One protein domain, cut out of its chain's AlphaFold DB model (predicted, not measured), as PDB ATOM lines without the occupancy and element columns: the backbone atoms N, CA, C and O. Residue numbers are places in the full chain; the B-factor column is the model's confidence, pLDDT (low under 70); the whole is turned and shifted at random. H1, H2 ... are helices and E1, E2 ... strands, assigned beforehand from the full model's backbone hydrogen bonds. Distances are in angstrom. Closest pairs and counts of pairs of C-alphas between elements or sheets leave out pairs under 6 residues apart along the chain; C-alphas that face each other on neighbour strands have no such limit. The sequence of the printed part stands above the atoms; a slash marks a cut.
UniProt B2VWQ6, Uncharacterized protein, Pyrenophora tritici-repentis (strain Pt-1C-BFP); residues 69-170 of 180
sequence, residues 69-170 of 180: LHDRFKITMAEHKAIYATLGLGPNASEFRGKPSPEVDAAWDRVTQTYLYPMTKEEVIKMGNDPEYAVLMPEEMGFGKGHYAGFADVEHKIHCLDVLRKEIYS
ATOM      1  N   LEU A  69     -27.062 -36.303  21.265       80.75
ATOM      2  CA  LEU A  69     -26.117 -36.813  22.249       80.75
ATOM      3  C   LEU A  69     -24.777 -37.241  21.620       80.75
ATOM      4  O   LEU A  69     -23.727 -36.938  22.178       80.75
ATOM      5  N   HIS A  70     -24.787 -37.887  20.451       81.19
ATOM      6  CA  HIS A  70     -23.562 -38.283  19.745       81.19
ATOM      7  C   HIS A  70     -22.848 -37.100  19.081       81.19
ATOM      8  O   HIS A  70     -21.632 -37.144  18.914       81.19
ATOM      9  N   ASP A  71     -23.578 -36.033  18.744       83.56
ATOM     10  CA  ASP A  71     -22.981 -34.786  18.248       83.56
ATOM     11  C   ASP A  71     -22.223 -34.056  19.381       83.56
ATOM     12  O   ASP A  71     -21.184 -33.435  19.147       83.56
ATOM     13  N   ARG A  72     -22.717 -34.156  20.626       82.88
ATOM     14  CA  ARG A  72     -22.124 -33.533  21.826       82.88
ATOM     15  C   ARG A  72     -20.961 -34.331  22.414       82.88
ATOM     16  O   ARG A  72     -20.000 -33.742  22.908       82.88
ATOM     17  N   PHE A  73     -21.049 -35.660  22.390       79.56
ATOM     18  CA  PHE A  73     -20.073 -36.545  23.016       79.56
ATOM     19  C   PHE A  73     -19.416 -37.458  21.991       79.56
ATOM     20  O   PHE A  73     -20.058 -38.290  21.351       79.56
ATOM     21  N   LYS A  74     -18.089 -37.374  21.900       75.88
ATOM     22  CA  LYS A  74     -17.312 -38.318  21.104       75.88
ATOM     23  C   LYS A  74     -17.131 -39.616  21.886       75.88
ATOM     24  O   LYS A  74     -16.242 -39.722  22.727       75.88
ATOM     25  N   ILE A  75     -17.957 -40.612  21.584       73.31
ATOM     26  CA  ILE A  75     -17.807 -41.956  22.146       73.31
ATOM     27  C   ILE A  75     -16.571 -42.600  21.512       73.31
ATOM     28  O   ILE A  75     -16.557 -42.930  20.324       73.31
ATOM     29  N   THR A  76     -15.500 -42.764  22.288       71.81
ATOM     30  CA  THR A  76     -14.331 -43.519  21.835       71.81
ATOM     31  C   THR A  76     -14.625 -45.003  21.950       71.81
ATOM     32  O   THR A  76     -14.702 -45.545  23.051       71.81
ATOM     33  N   MET A  77     -14.769 -45.665  20.808       70.38
ATOM     34  CA  MET A  77     -14.853 -47.118  20.766       70.38
ATOM     35  C   MET A  77     -13.491 -47.689  21.162       70.38
ATOM     36  O   MET A  77     -12.512 -47.545  20.431       70.38
ATOM     37  N   ALA A  78     -13.419 -48.310  22.335       69.81
ATOM     38  CA  ALA A  78     -12.264 -49.105  22.715       69.81
ATOM     39  C   ALA A  78     -12.359 -50.474  22.029       69.81
ATOM     40  O   ALA A  78     -13.407 -51.122  22.065       69.81
ATOM     41  N   GLU A  79     -11.266 -50.941  21.422       66.19
ATOM     42  CA  GLU A  79     -11.178 -52.327  20.965       66.19
ATOM     43  C   GLU A  79     -11.175 -53.262  22.179       66.19
ATOM     44  O   GLU A  79     -10.142 -53.515  22.802       66.19
ATOM     45  N   HIS A  80     -12.342 -53.802  22.520       60.34
ATOM     46  CA  HIS A  80     -12.440 -54.848  23.526       60.34
ATOM     47  C   HIS A  80     -12.049 -56.190  22.894       60.34
ATOM     48  O   HIS A  80     -12.853 -56.856  22.245       60.34
ATOM     49  N   LYS A  81     -10.783 -56.589  23.062       56.34
ATOM     50  CA  LYS A  81     -10.229 -57.830  22.476       56.34
ATOM     51  C   LYS A  81     -10.731 -59.119  23.136       56.34
ATOM     52  O   LYS A  81     -10.490 -60.200  22.609       56.34
ATOM     53  N   ALA A  82     -11.438 -59.022  24.261       60.88
ATOM     54  CA  ALA A  82     -12.020 -60.165  24.951       60.88
ATOM     55  C   ALA A  82     -13.526 -59.961  25.144       60.88
ATOM     56  O   ALA A  82     -13.960 -59.066  25.874       60.88
ATOM     57  N   ILE A  83     -14.315 -60.817  24.491       62.84
ATOM     58  CA  ILE A  83     -15.740 -60.993  24.767       62.84
ATOM     59  C   ILE A  83     -15.854 -62.241  25.640       62.84
ATOM     60  O   ILE A  83     -15.645 -63.359  25.172       62.84
ATOM     61  N   TYR A  84     -16.197 -62.067  26.915       64.62
ATOM     62  CA  TYR A  84     -16.410 -63.173  27.854       64.62
ATOM     63  C   TYR A  84     -17.799 -63.813  27.650       64.62
ATOM     64  O   TYR A  84     -18.607 -63.916  28.576       64.62
ATOM     65  N   ALA A  85     -18.088 -64.232  26.411       64.69
ATOM     66  CA  ALA A  85     -19.321 -64.903  25.987       64.69
ATOM     67  C   ALA A  85     -19.319 -66.390  26.384       64.69
ATOM     68  O   ALA A  85     -19.518 -67.288  25.571       64.69
ATOM     69  N   THR A  86     -19.045 -66.659  27.655       69.81
ATOM     70  CA  THR A  86     -19.077 -68.002  28.232       69.81
ATOM     71  C   THR A  86     -20.483 -68.320  28.741       69.81
ATOM     72  O   THR A  86     -21.210 -67.431  29.192       69.81
ATOM     73  N   LEU A  87     -20.891 -69.590  28.645       72.75
ATOM     74  CA  LEU A  87     -22.178 -70.050  29.179       72.75
ATOM     75  C   LEU A  87     -22.146 -70.124  30.718       72.75
ATOM     76  O   LEU A  87     -23.103 -69.719  31.367       72.75
ATOM     77  N   GLY A  88     -21.032 -70.590  31.291       69.69
ATOM     78  CA  GLY A  88     -20.791 -70.631  32.737       69.69
ATOM     79  C   GLY A  88     -19.858 -69.521  33.228       69.69
ATOM     80  O   GLY A  88     -19.198 -68.851  32.434       69.69
ATOM     81  N   LEU A  89     -19.771 -69.355  34.549       72.38
ATOM     82  CA  LEU A  89     -18.816 -68.446  35.186       72.38
ATOM     83  C   LEU A  89     -17.406 -69.048  35.095       72.38
ATOM     84  O   LEU A  89     -17.012 -69.874  35.913       72.38
ATOM     85  N   GLY A  90     -16.674 -68.695  34.038       70.69
ATOM     86  CA  GLY A  90     -15.250 -69.008  33.913       70.69
ATOM     87  C   GLY A  90     -14.377 -68.106  34.802       70.69
ATOM     88  O   GLY A  90     -14.883 -67.149  35.385       70.69
ATOM     89  N   PRO A  91     -13.053 -68.337  34.854       72.00
ATOM     90  CA  PRO A  91     -12.124 -67.534  35.665       72.00
ATOM     91  C   PRO A  91     -12.090 -66.047  35.280       72.00
ATOM     92  O   PRO A  91     -11.687 -65.216  36.082       72.00
ATOM     93  N   ASN A  92     -12.552 -65.713  34.072       74.44
ATOM     94  CA  ASN A  92     -12.642 -64.347  33.560       74.44
ATOM     95  C   ASN A  92     -14.107 -63.914  33.377       74.44
ATOM     96  O   ASN A  92     -14.452 -63.272  32.385       74.44
ATOM     97  N   ALA A  93     -15.009 -64.366  34.251       76.81
ATOM     98  CA  ALA A  93     -16.398 -63.937  34.200       76.81
ATOM     99  C   ALA A  93     -16.494 -62.421  34.407       76.81
ATOM    100  O   ALA A  93     -15.781 -61.838  35.220       76.81
ATOM    101  N   SER A  94     -17.395 -61.794  33.657       84.44
ATOM    102  CA  SER A  94     -17.725 -60.386  33.841       84.44
ATOM    103  C   SER A  94     -18.224 -60.137  35.268       84.44
ATOM    104  O   SER A  94     -19.035 -60.913  35.779       84.44
ATOM    105  N   GLU A  95     -17.786 -59.034  35.874       88.75
ATOM    106  CA  GLU A  95     -18.227 -58.576  37.202       88.75
ATOM    107  C   GLU A  95     -19.757 -58.423  37.307       88.75
ATOM    108  O   GLU A  95     -20.327 -58.586  38.380       88.75
ATOM    109  N   PHE A  96     -20.445 -58.229  36.177       90.94
ATOM    110  CA  PHE A  96     -21.904 -58.117  36.101       90.94
ATOM    111  C   PHE A  96     -22.653 -59.463  36.191       90.94
ATOM    112  O   PHE A  96     -23.879 -59.468  36.294       90.94
ATOM    113  N   ARG A  97     -21.958 -60.612  36.098       86.88
ATOM    114  CA  ARG A  97     -22.569 -61.956  35.960       86.88
ATOM    115  C   ARG A  97     -22.561 -62.796  37.247       86.88
ATOM    116  O   ARG A  97     -22.945 -63.963  37.197       86.88
ATOM    117  N   GLY A  98     -22.104 -62.250  38.373       85.75
ATOM    118  CA  GLY A  98     -22.032 -62.969  39.648       85.75
ATOM    119  C   GLY A  98     -23.396 -63.215  40.311       85.75
ATOM    120  O   GLY A  98     -24.414 -62.648  39.916       85.75
ATOM    121  N   LYS A  99     -23.404 -64.059  41.354       90.62
ATOM    122  CA  LYS A  99     -24.536 -64.140  42.296       90.62
ATOM    123  C   LYS A  99     -24.726 -62.785  42.997       90.62
ATOM    124  O   LYS A  99     -23.755 -62.037  43.079       90.62
ATOM    125  N   PRO A 100     -25.921 -62.489  43.539       93.31
ATOM    126  CA  PRO A 100     -26.141 -61.298  44.351       93.31
ATOM    127  C   PRO A 100     -25.057 -61.114  45.412       93.31
ATOM    128  O   PRO A 100     -24.798 -62.023  46.204       93.31
ATOM    129  N   SER A 101     -24.402 -59.960  45.377       94.12
ATOM    130  CA  SER A 101     -23.400 -59.538  46.349       94.12
ATOM    131  C   SER A 101     -23.207 -58.022  46.248       94.12
ATOM    132  O   SER A 101     -23.495 -57.449  45.191       94.12
ATOM    133  N   PRO A 102     -22.677 -57.366  47.295       94.56
ATOM    134  CA  PRO A 102     -22.366 -55.938  47.247       94.56
ATOM    135  C   PRO A 102     -21.450 -55.548  46.080       94.56
ATOM    136  O   PRO A 102     -21.599 -54.473  45.513       94.56
ATOM    137  N   GLU A 103     -20.518 -56.419  45.688       94.81
ATOM    138  CA  GLU A 103     -19.590 -56.170  44.581       94.81
ATOM    139  C   GLU A 103     -20.299 -56.200  43.223       94.81
ATOM    140  O   GLU A 103     -20.024 -55.357  42.368       94.81
ATOM    141  N   VAL A 104     -21.228 -57.144  43.025       93.88
ATOM    142  CA  VAL A 104     -22.041 -57.220  41.802       93.88
ATOM    143  C   VAL A 104     -22.992 -56.030  41.729       93.88
ATOM    144  O   VAL A 104     -23.115 -55.419  40.669       93.88
ATOM    145  N   ASP A 105     -23.617 -55.654  42.841       94.62
ATOM    146  CA  ASP A 105     -24.493 -54.481  42.891       94.62
ATOM    147  C   ASP A 105     -23.716 -53.194  42.611       94.62
ATOM    148  O   ASP A 105     -24.118 -52.417  41.753       94.62
ATOM    149  N   ALA A 106     -22.530 -53.034  43.202       94.62
ATOM    150  CA  ALA A 106     -21.644 -51.915  42.899       94.62
ATOM    151  C   ALA A 106     -21.168 -51.903  41.436       94.62
ATOM    152  O   ALA A 106     -20.832 -50.839  40.917       94.62
ATOM    153  N   ALA A 107     -21.098 -53.054  40.758       94.50
ATOM    154  CA  ALA A 107     -20.843 -53.103  39.320       94.50
ATOM    155  C   ALA A 107     -22.031 -52.561  38.525       94.50
ATOM    156  O   ALA A 107     -21.856 -51.641  37.722       94.50
ATOM    157  N   TRP A 108     -23.231 -53.081  38.785       95.06
ATOM    158  CA  TRP A 108     -24.461 -52.656  38.118       95.06
ATOM    159  C   TRP A 108     -24.789 -51.182  38.363       95.06
ATOM    160  O   TRP A 108     -25.065 -50.465  37.403       95.06
ATOM    161  N   ASP A 109     -24.644 -50.695  39.593       92.94
ATOM    162  CA  ASP A 109     -24.939 -49.308  39.965       92.94
ATOM    163  C   ASP A 109     -24.117 -48.283  39.171       92.94
ATOM    164  O   ASP A 109     -24.574 -47.157  38.991       92.94
ATOM    165  N   ARG A 110     -22.941 -48.651  38.638       91.56
ATOM    166  CA  ARG A 110     -22.136 -47.759  37.780       91.56
ATOM    167  C   ARG A 110     -22.750 -47.504  36.407       91.56
ATOM    168  O   ARG A 110     -22.395 -46.512  35.776       91.56
ATOM    169  N   VAL A 111     -23.600 -48.405  35.918       91.38
ATOM    170  CA  VAL A 111     -24.104 -48.389  34.531       91.38
ATOM    171  C   VAL A 111     -25.626 -48.300  34.436       91.38
ATOM    172  O   VAL A 111     -26.153 -48.131  33.341       91.38
ATOM    173  N   THR A 112     -26.336 -48.414  35.559       92.69
ATOM    174  CA  THR A 112     -27.805 -48.358  35.633       92.69
ATOM    175  C   THR A 112     -28.343 -46.993  36.042       92.69
ATOM    176  O   THR A 112     -29.562 -46.810  36.043       92.69
ATOM    177  N   GLN A 113     -27.467 -46.043  36.391       86.31
ATOM    178  CA  GLN A 113     -27.889 -44.674  36.671       86.31
ATOM    179  C   GLN A 113     -28.501 -44.058  35.422       86.31
ATOM    180  O   GLN A 113     -27.934 -44.119  34.330       86.31
ATOM    181  N   THR A 114     -29.657 -43.450  35.618       84.81
ATOM    182  CA  THR A 114     -30.406 -42.766  34.582       84.81
ATOM    183  C   THR A 114     -30.260 -41.263  34.746       84.81
ATOM    184  O   THR A 114     -30.441 -40.724  35.838       84.81
ATOM    185  N   TYR A 115     -29.945 -40.574  33.655       85.44
ATOM    186  CA  TYR A 115     -29.724 -39.136  33.660       85.44
ATOM    187  C   TYR A 115     -30.656 -38.443  32.676       85.44
ATOM    188  O   TYR A 115     -30.903 -38.899  31.558       85.44
ATOM    189  N   LEU A 116     -31.160 -37.285  33.098       88.06
ATOM    190  CA  LEU A 116     -31.846 -36.374  32.198       88.06
ATOM    191  C   LEU A 116     -30.817 -35.480  31.517       88.06
ATOM    192  O   LEU A 116     -29.985 -34.851  32.170       88.06
ATOM    193  N   TYR A 117     -30.914 -35.396  30.199       89.62
ATOM    194  CA  TYR A 117     -30.053 -34.566  29.374       89.62
ATOM    195  C   TYR A 117     -30.822 -33.317  28.936       89.62
ATOM    196  O   TYR A 117     -31.905 -33.459  28.368       89.62
ATOM    197  N   PRO A 118     -30.296 -32.099  29.147       91.88
ATOM    198  CA  PRO A 118     -30.958 -30.885  28.689       91.88
ATOM    199  C   PRO A 118     -30.900 -30.797  27.160       91.88
ATOM    200  O   PRO A 118     -29.817 -30.754  26.563       91.88
ATOM    201  N   MET A 119     -32.066 -30.757  26.523       92.12
ATOM    202  CA  MET A 119     -32.220 -30.681  25.070       92.12
ATOM    203  C   MET A 119     -32.727 -29.303  24.654       92.12
ATOM    204  O   MET A 119     -33.634 -28.750  25.272       92.12
ATOM    205  N   THR A 120     -32.170 -28.750  23.584       93.19
ATOM    206  CA  THR A 120     -32.697 -27.543  22.936       93.19
ATOM    207  C   THR A 120     -33.938 -27.877  22.109       93.19
ATOM    208  O   THR A 120     -34.163 -29.030  21.727       93.19
ATOM    209  N   LYS A 121     -34.750 -26.863  21.787       93.56
ATOM    210  CA  LYS A 121     -35.926 -27.034  20.921       93.56
ATOM    211  C   LYS A 121     -35.533 -27.589  19.549       93.56
ATOM    212  O   LYS A 121     -36.219 -28.450  19.004       93.56
ATOM    213  N   GLU A 122     -34.419 -27.113  19.010       92.38
ATOM    214  CA  GLU A 122     -33.887 -27.500  17.706       92.38
ATOM    215  C   GLU A 122     -33.510 -28.981  17.687       92.38
ATOM    216  O   GLU A 122     -33.822 -29.684  16.730       92.38
ATOM    217  N   GLU A 123     -32.894 -29.483  18.755       92.00
ATOM    218  CA  GLU A 123     -32.546 -30.898  18.881       92.00
ATOM    219  C   GLU A 123     -33.778 -31.792  19.016       92.00
ATOM    220  O   GLU A 123     -33.816 -32.857  18.405       92.00
ATOM    221  N   VAL A 124     -34.804 -31.354  19.756       92.00
ATOM    222  CA  VAL A 124     -36.095 -32.060  19.843       92.00
ATOM    223  C   VAL A 124     -36.719 -32.209  18.452       92.00
ATOM    224  O   VAL A 124     -37.074 -33.321  18.060       92.00
ATOM    225  N   ILE A 125     -36.747 -31.125  17.671       91.44
ATOM    226  CA  ILE A 125     -37.241 -31.133  16.285       91.44
ATOM    227  C   ILE A 125     -36.373 -32.035  15.396       91.44
ATOM    228  O   ILE A 125     -36.898 -32.821  14.610       91.44
ATOM    229  N   LYS A 126     -35.041 -31.964  15.523       88.50
ATOM    230  CA  LYS A 126     -34.086 -32.755  14.722       88.50
ATOM    231  C   LYS A 126     -34.183 -34.262  15.008       88.50
ATOM    232  O   LYS A 126     -33.903 -35.070  14.125       88.50
ATOM    233  N   MET A 127     -34.600 -34.641  16.219       87.00
ATOM    234  CA  MET A 127     -34.942 -36.023  16.581       87.00
ATOM    235  C   MET A 127     -36.288 -36.486  15.994       87.00
ATOM    236  O   MET A 127     -36.608 -37.670  16.079       87.00
ATOM    237  N   GLY A 128     -37.067 -35.584  15.390       88.94
ATOM    238  CA  GLY A 128     -38.397 -35.868  14.847       88.94
ATOM    239  C   GLY A 128     -39.522 -35.794  15.880       88.94
ATOM    240  O   GLY A 128     -40.623 -36.263  15.599       88.94
ATOM    241  N   ASN A 129     -39.260 -35.223  17.060       89.50
ATOM    242  CA  ASN A 129     -40.267 -35.010  18.094       89.50
ATOM    243  C   ASN A 129     -40.902 -33.621  17.954       89.50
ATOM    244  O   ASN A 129     -40.262 -32.675  17.491       89.50
ATOM    245  N   ASP A 130     -42.148 -33.488  18.403       92.44
ATOM    246  CA  ASP A 130     -42.841 -32.203  18.467       92.44
ATOM    247  C   ASP A 130     -42.590 -31.534  19.835       92.44
ATOM    248  O   ASP A 130     -42.954 -32.109  20.867       92.44
ATOM    249  N   PRO A 131     -41.977 -30.333  19.876       93.19
ATOM    250  CA  PRO A 131     -41.732 -29.609  21.119       93.19
ATOM    251  C   PRO A 131     -42.990 -29.288  21.931       93.19
ATOM    252  O   PRO A 131     -42.877 -29.114  23.138       93.19
ATOM    253  N   GLU A 132     -44.173 -29.209  21.311       94.19
ATOM    254  CA  GLU A 132     -45.431 -28.964  22.033       94.19
ATOM    255  C   GLU A 132     -45.774 -30.106  23.003       94.19
ATOM    256  O   GLU A 132     -46.344 -29.872  24.068       94.19
ATOM    257  N   TYR A 133     -45.367 -31.334  22.669       94.00
ATOM    258  CA  TYR A 133     -45.609 -32.536  23.473       94.00
ATOM    259  C   TYR A 133     -44.373 -32.997  24.256       94.00
ATOM    260  O   TYR A 133     -44.437 -33.982  24.994       94.00
ATOM    261  N   ALA A 134     -43.240 -32.315  24.093       92.19
ATOM    262  CA  ALA A 134     -42.012 -32.640  24.797       92.19
ATOM    263  C   ALA A 134     -42.017 -32.045  26.213       92.19
ATOM    264  O   ALA A 134     -42.414 -30.902  26.441       92.19
ATOM    265  N   VAL A 135     -41.532 -32.823  27.182       92.38
ATOM    266  CA  VAL A 135     -41.468 -32.403  28.586       92.38
ATOM    267  C   VAL A 135     -40.374 -31.354  28.763       92.38
ATOM    268  O   VAL A 135     -39.225 -31.577  28.377       92.38
ATOM    269  N   LEU A 136     -40.718 -30.221  29.376       92.75
ATOM    270  CA  LEU A 136     -39.742 -29.217  29.792       92.75
ATOM    271  C   LEU A 136     -38.970 -29.688  31.021       92.75
ATOM    272  O   LEU A 136     -39.518 -30.311  31.930       92.75
ATOM    273  N   MET A 137     -37.687 -29.357  31.053       91.81
ATOM    274  CA  MET A 137     -36.836 -29.630  32.197       91.81
ATOM    275  C   MET A 137     -37.153 -28.646  33.337       91.81
ATOM    276  O   MET A 137     -37.273 -27.447  33.068       91.81
ATOM    277  N   PRO A 138     -37.271 -29.112  34.596       88.62
ATOM    278  CA  PRO A 138     -37.473 -28.226  35.741       88.62
ATOM    279  C   PRO A 138     -36.317 -27.229  35.896       88.62
ATOM    280  O   PRO A 138     -35.145 -27.604  35.794       88.62
ATOM    281  N   GLU A 139     -36.633 -25.955  36.156       88.12
ATOM    282  CA  GLU A 139     -35.626 -24.888  36.276       88.12
ATOM    283  C   GLU A 139     -34.679 -25.126  37.467       88.12
ATOM    284  O   GLU A 139     -33.508 -24.743  37.421       88.12
ATOM    285  N   GLU A 140     -35.158 -25.820  38.502       89.12
ATOM    286  CA  GLU A 140     -34.433 -26.161  39.730       89.12
ATOM    287  C   GLU A 140     -33.218 -27.063  39.474       89.12
ATOM    288  O   GLU A 140     -32.314 -27.128  40.305       89.12
ATOM    289  N   MET A 141     -33.160 -27.730  38.316       86.19
ATOM    290  CA  MET A 141     -32.008 -28.541  37.911       86.19
ATOM    291  C   MET A 141     -30.816 -27.702  37.417       86.19
ATOM    292  O   MET A 141     -29.751 -28.253  37.157       86.19
ATOM    293  N   GLY A 142     -30.960 -26.376  37.287       87.06
ATOM    294  CA  GLY A 142     -29.839 -25.465  37.028       87.06
ATOM    295  C   GLY A 142     -29.380 -25.371  35.568       87.06
ATOM    296  O   GLY A 142     -28.378 -24.719  35.290       87.06
ATOM    297  N   PHE A 143     -30.115 -25.963  34.621       84.56
ATOM    298  CA  PHE A 143     -29.798 -25.905  33.185       84.56
ATOM    299  C   PHE A 143     -30.354 -24.658  32.471       84.56
ATOM    300  O   PHE A 143     -30.108 -24.455  31.286       84.56
ATOM    301  N   GLY A 144     -31.081 -23.798  33.189       83.38
ATOM    302  CA  GLY A 144     -31.721 -22.604  32.635       83.38
ATOM    303  C   GLY A 144     -33.052 -22.896  31.933       83.38
ATOM    304  O   GLY A 144     -33.441 -24.045  31.725       83.38
ATOM    305  N   LYS A 145     -33.774 -21.829  31.575       87.31
ATOM    306  CA  LYS A 145     -35.124 -21.925  30.996       87.31
ATOM    307  C   LYS A 145     -35.100 -22.444  29.558       87.31
ATOM    308  O   LYS A 145     -34.181 -22.147  28.804       87.31
ATOM    309  N   GLY A 146     -36.170 -23.136  29.164       88.88
ATOM    310  CA  GLY A 146     -36.427 -23.502  27.765       88.88
ATOM    311  C   GLY A 146     -35.738 -24.778  27.277       88.88
ATOM    312  O   GLY A 146     -35.778 -25.054  26.079       88.88
ATOM    313  N   HIS A 147     -35.137 -25.559  28.179       93.12
ATOM    314  CA  HIS A 147     -34.632 -26.892  27.863       93.12
ATOM    315  C   HIS A 147     -35.721 -27.951  28.031       93.12
ATOM    316  O   HIS A 147     -36.565 -27.862  28.923       93.12
ATOM    317  N   TYR A 148     -35.660 -28.976  27.191       93.69
ATOM    318  CA  TYR A 148     -36.493 -30.167  27.266       93.69
ATOM    319  C   TYR A 148     -35.732 -31.303  27.939       93.69
ATOM    320  O   TYR A 148     -34.507 -31.402  27.834       93.69
ATOM    321  N   ALA A 149     -36.467 -32.172  28.616       91.62
ATOM    322  CA  ALA A 149     -35.939 -33.373  29.232       91.62
ATOM    323  C   ALA A 149     -35.661 -34.441  28.159       91.62
ATOM    324  O   ALA A 149     -36.581 -34.981  27.547       91.62
ATOM    325  N   GLY A 150     -34.385 -34.738  27.925       89.75
ATOM    326  CA  GLY A 150     -33.928 -35.843  27.087       89.75
ATOM    327  C   GLY A 150     -33.469 -37.038  27.914       89.75
ATOM    328  O   GLY A 150     -33.062 -36.889  29.064       89.75
ATOM    329  N   PHE A 151     -33.492 -38.222  27.308       87.50
ATOM    330  CA  PHE A 151     -33.049 -39.461  27.940       87.50
ATOM    331  C   PHE A 151     -32.289 -40.324  26.938       87.50
ATOM    332  O   PHE A 151     -32.684 -40.418  25.773       87.50
ATOM    333  N   ALA A 152     -31.217 -40.975  27.381       86.56
ATOM    334  CA  ALA A 152     -30.522 -41.947  26.552       86.56
ATOM    335  C   ALA A 152     -31.220 -43.311  26.674       86.56
ATOM    336  O   ALA A 152     -31.243 -43.920  27.738       86.56
ATOM    337  N   ASP A 153     -31.767 -43.826  25.572       86.94
ATOM    338  CA  ASP A 153     -32.511 -45.100  25.549       86.94
ATOM    339  C   ASP A 153     -31.692 -46.297  26.089       86.94
ATOM    340  O   ASP A 153     -32.231 -47.231  26.681       86.94
ATOM    341  N   VAL A 154     -30.363 -46.251  25.957       87.62
ATOM    342  CA  VAL A 154     -29.470 -47.269  26.527       87.62
ATOM    343  C   VAL A 154     -29.538 -47.331  28.060       87.62
ATOM    344  O   VAL A 154     -29.481 -48.427  28.613       87.62
ATOM    345  N   GLU A 155     -29.725 -46.201  28.744       89.94
ATOM    346  CA  GLU A 155     -29.807 -46.151  30.209       89.94
ATOM    347  C   GLU A 155     -31.074 -46.849  30.700       89.94
ATOM    348  O   GLU A 155     -31.004 -47.688  31.594       89.94
ATOM    349  N   HIS A 156     -32.222 -46.599  30.058       89.38
ATOM    350  CA  HIS A 156     -33.477 -47.277  30.396       89.38
ATOM    351  C   HIS A 156     -33.383 -48.794  30.175       89.38
ATOM    352  O   HIS A 156     -33.847 -49.585  30.996       89.38
ATOM    353  N   LYS A 157     -32.736 -49.214  29.081       93.12
ATOM    354  CA  LYS A 157     -32.526 -50.635  28.777       93.12
ATOM    355  C   LYS A 157     -31.662 -51.329  29.826       93.12
ATOM    356  O   LYS A 157     -32.002 -52.433  30.250       93.12
ATOM    357  N   ILE A 158     -30.561 -50.704  30.241       93.69
ATOM    358  CA  ILE A 158     -29.654 -51.280  31.243       93.69
ATOM    359  C   ILE A 158     -30.291 -51.245  32.639       93.69
ATOM    360  O   ILE A 158     -30.215 -52.242  33.353       93.69
ATOM    361  N   HIS A 159     -30.988 -50.162  32.999       91.81
ATOM    362  CA  HIS A 159     -31.759 -50.059  34.240       91.81
ATOM    363  C   HIS A 159     -32.780 -51.198  34.373       91.81
ATOM    364  O   HIS A 159     -32.754 -51.949  35.346       91.81
ATOM    365  N   CYS A 160     -33.640 -51.385  33.367       91.88
ATOM    366  CA  CYS A 160     -34.647 -52.448  33.388       91.88
ATOM    367  C   CYS A 160     -34.016 -53.848  33.409       91.88
ATOM    368  O   CYS A 160     -34.578 -54.768  34.001       91.88
ATOM    369  N   LEU A 161     -32.844 -54.023  32.792       94.12
ATOM    370  CA  LEU A 161     -32.108 -55.281  32.870       94.12
ATOM    371  C   LEU A 161     -31.623 -55.577  34.301       94.12
ATOM    372  O   LEU A 161     -31.697 -56.728  34.728       94.12
ATOM    373  N   ASP A 162     -31.181 -54.566  35.052       93.81
ATOM    374  CA  ASP A 162     -30.816 -54.720  36.467       93.81
ATOM    375  C   ASP A 162     -32.027 -55.011  37.355       93.81
ATOM    376  O   ASP A 162     -31.955 -55.876  38.228       93.81
ATOM    377  N   VAL A 163     -33.161 -54.354  37.090       91.81
ATOM    378  CA  VAL A 163     -34.432 -54.666  37.759       91.81
ATOM    379  C   VAL A 163     -34.772 -56.144  37.554       91.81
ATOM    380  O   VAL A 163     -34.943 -56.873  38.525       91.81
ATOM    381  N   LEU A 164     -34.770 -56.630  36.308       92.94
ATOM    382  CA  LEU A 164     -35.032 -58.044  36.007       92.94
ATOM    383  C   LEU A 164     -34.022 -58.988  36.672       92.94
ATOM    384  O   LEU A 164     -34.406 -60.043  37.176       92.94
ATOM    385  N   ARG A 165     -32.735 -58.622  36.695       93.00
ATOM    386  CA  ARG A 165     -31.699 -59.385  37.401       93.00
ATOM    387  C   ARG A 165     -32.036 -59.515  38.885       93.00
ATOM    388  O   ARG A 165     -31.939 -60.618  39.414       93.00
ATOM    389  N   LYS A 166     -32.406 -58.419  39.552       92.62
ATOM    390  CA  LYS A 166     -32.763 -58.410  40.978       92.62
ATOM    391  C   LYS A 166     -34.020 -59.241  41.249       92.62
ATOM    392  O   LYS A 166     -34.012 -60.023  42.194       92.62
ATOM    393  N   GLU A 167     -35.026 -59.183  40.375       91.38
ATOM    394  CA  GLU A 167     -36.244 -60.004  40.496       91.38
ATOM    395  C   GLU A 167     -35.974 -61.514  40.420       91.38
ATOM    396  O   GLU A 167     -36.577 -62.295  41.151       91.38
ATOM    397  N   ILE A 168     -35.017 -61.953  39.592       92.12
ATOM    398  CA  ILE A 168     -34.604 -63.371  39.531       92.12
ATOM    399  C   ILE A 168     -34.022 -63.853  40.875       92.12
ATOM    400  O   ILE A 168     -34.049 -65.046  41.173       92.12
ATOM    401  N   TYR A 169     -33.511 -62.935  41.694       92.00
ATOM    402  CA  TYR A 169     -32.956 -63.202  43.015       92.00
ATOM    403  C   TYR A 169     -33.809 -62.580  44.129       92.00
ATOM    404  O   TYR A 169     -33.270 -62.053  45.107       92.00
ATOM    405  N   SER A 170     -35.134 -62.645  43.999       89.69
ATOM    406  CA  SER A 170     -36.082 -62.126  44.993       89.69
ATOM    407  C   SER A 170     -35.856 -62.686  46.404       89.69
ATOM    408  O   SER A 170     -36.034 -61.959  47.374       89.69
TER     409      SER A 170
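This is residues 69 to 170 of the 180 residues of an uncharacterized protein of Pyrenophora tritici-repentis (strain Pt-1C-BFP) (UniProt B2VWQ6). The model is a loose, drawn-out shape: a short two-strand ribbon of E1 and E2 near one end, with H3 and the loop of residues 127 to 147 gathered there, and two helices, H2 and H4, reaching away from it toward the other end, side by side but with little contact. A long strip without named elements, residues 73 to 101, swings from H1, near the ribbon's end, out and round to H2 at the far end; residues 70 to 81 stick out free. The printed part has 102 residues, with four named helices and two named strands in the order H1, H2, E1, H3, E2, H4; the sheet's order is E1, E2, antiparallel. The class is mostly helix, though the named elements hold only 42 of the 102 residues. The whole is loose, with a radius of gyration of the C-alphas of 18.2 A, and the C-alphas span 51 by 35 by 23 A.

Strand E1 is residues 116 to 119, 9.1 A from first to last C-alpha, and begins at C-alpha 116 at (-31.846, -36.374, 32.198). Strand E2 is residues 148 to 151, 9.9 A long by the same measure. The longest helix, H4, is residues 153 to 168 and measures 23.1 A from first to last C-alpha; it ends at C-alpha 168 at (-34.604, -63.371, 39.531). H2 is residues 102 to 109, 10.2 A long. H3 is residues 121 to 126, 8.6 A long. H1 is residues 69 to 72, 5.2 A long, and begins at C-alpha 69 at (-26.117, -36.813, 22.249).

E1 and E2 are antiparallel neighbours, with 131 degrees between their N-to-C directions. The C-alphas of Tyr 117 and Gly 150 face each other at 4.7 A, and those of Met 119 and Tyr 148 at 4.8 A. N 117 and O 150 are within hydrogen-bond range at 2.9 A, and so are N 148 and O 119 at 2.8 A. H3 follows E1 by a tight link of 1 residue; its closest C-alphas to E2 are those of Lys 121 and Tyr 148, 7.1 A apart. H4 follows E2 by a tight link of 1 residue. H2 comes before E1 by a short link of 6 residues. H2 and H4 are close but not clearly touching: their closest C-alphas, those of Trp 108 and Asp 162, are 6.9 A apart. Their lines stand at a shallow tilt of 30 degrees, and they run opposite ways. H3 and H4 are apart, and so are H2 and H3. H1 and E1 are only just apart, with their closest C-alphas 8.4 A from each other. Every O i to N i+4 pair is within hydrogen-bond range in H2, H3 and H4; H1, with 4 residues, is too short for such a pair, and its 1 pair of O i and N i+3 is within range.

The two C-alphas farthest apart in the domain, those of Pro 91 and Glu 132, are 52.8 A apart. Leu 69 and Ser 170, the first and last printed residues, have their C-alphas 35.5 A apart. The printed part has no cut. Two links are long: H1 to H2 with 29 residues and H3 to E2 with 21 residues. Residues 70 to 81, of which 70 to 72 belong to H1, stand free; without them the body has 90 residues and spans 51 by 26 by 22 A. The mean pLDDT of the printed part is 86.0, and the model's confidence is low, under 70, at residues 78 to 86 and residue 88.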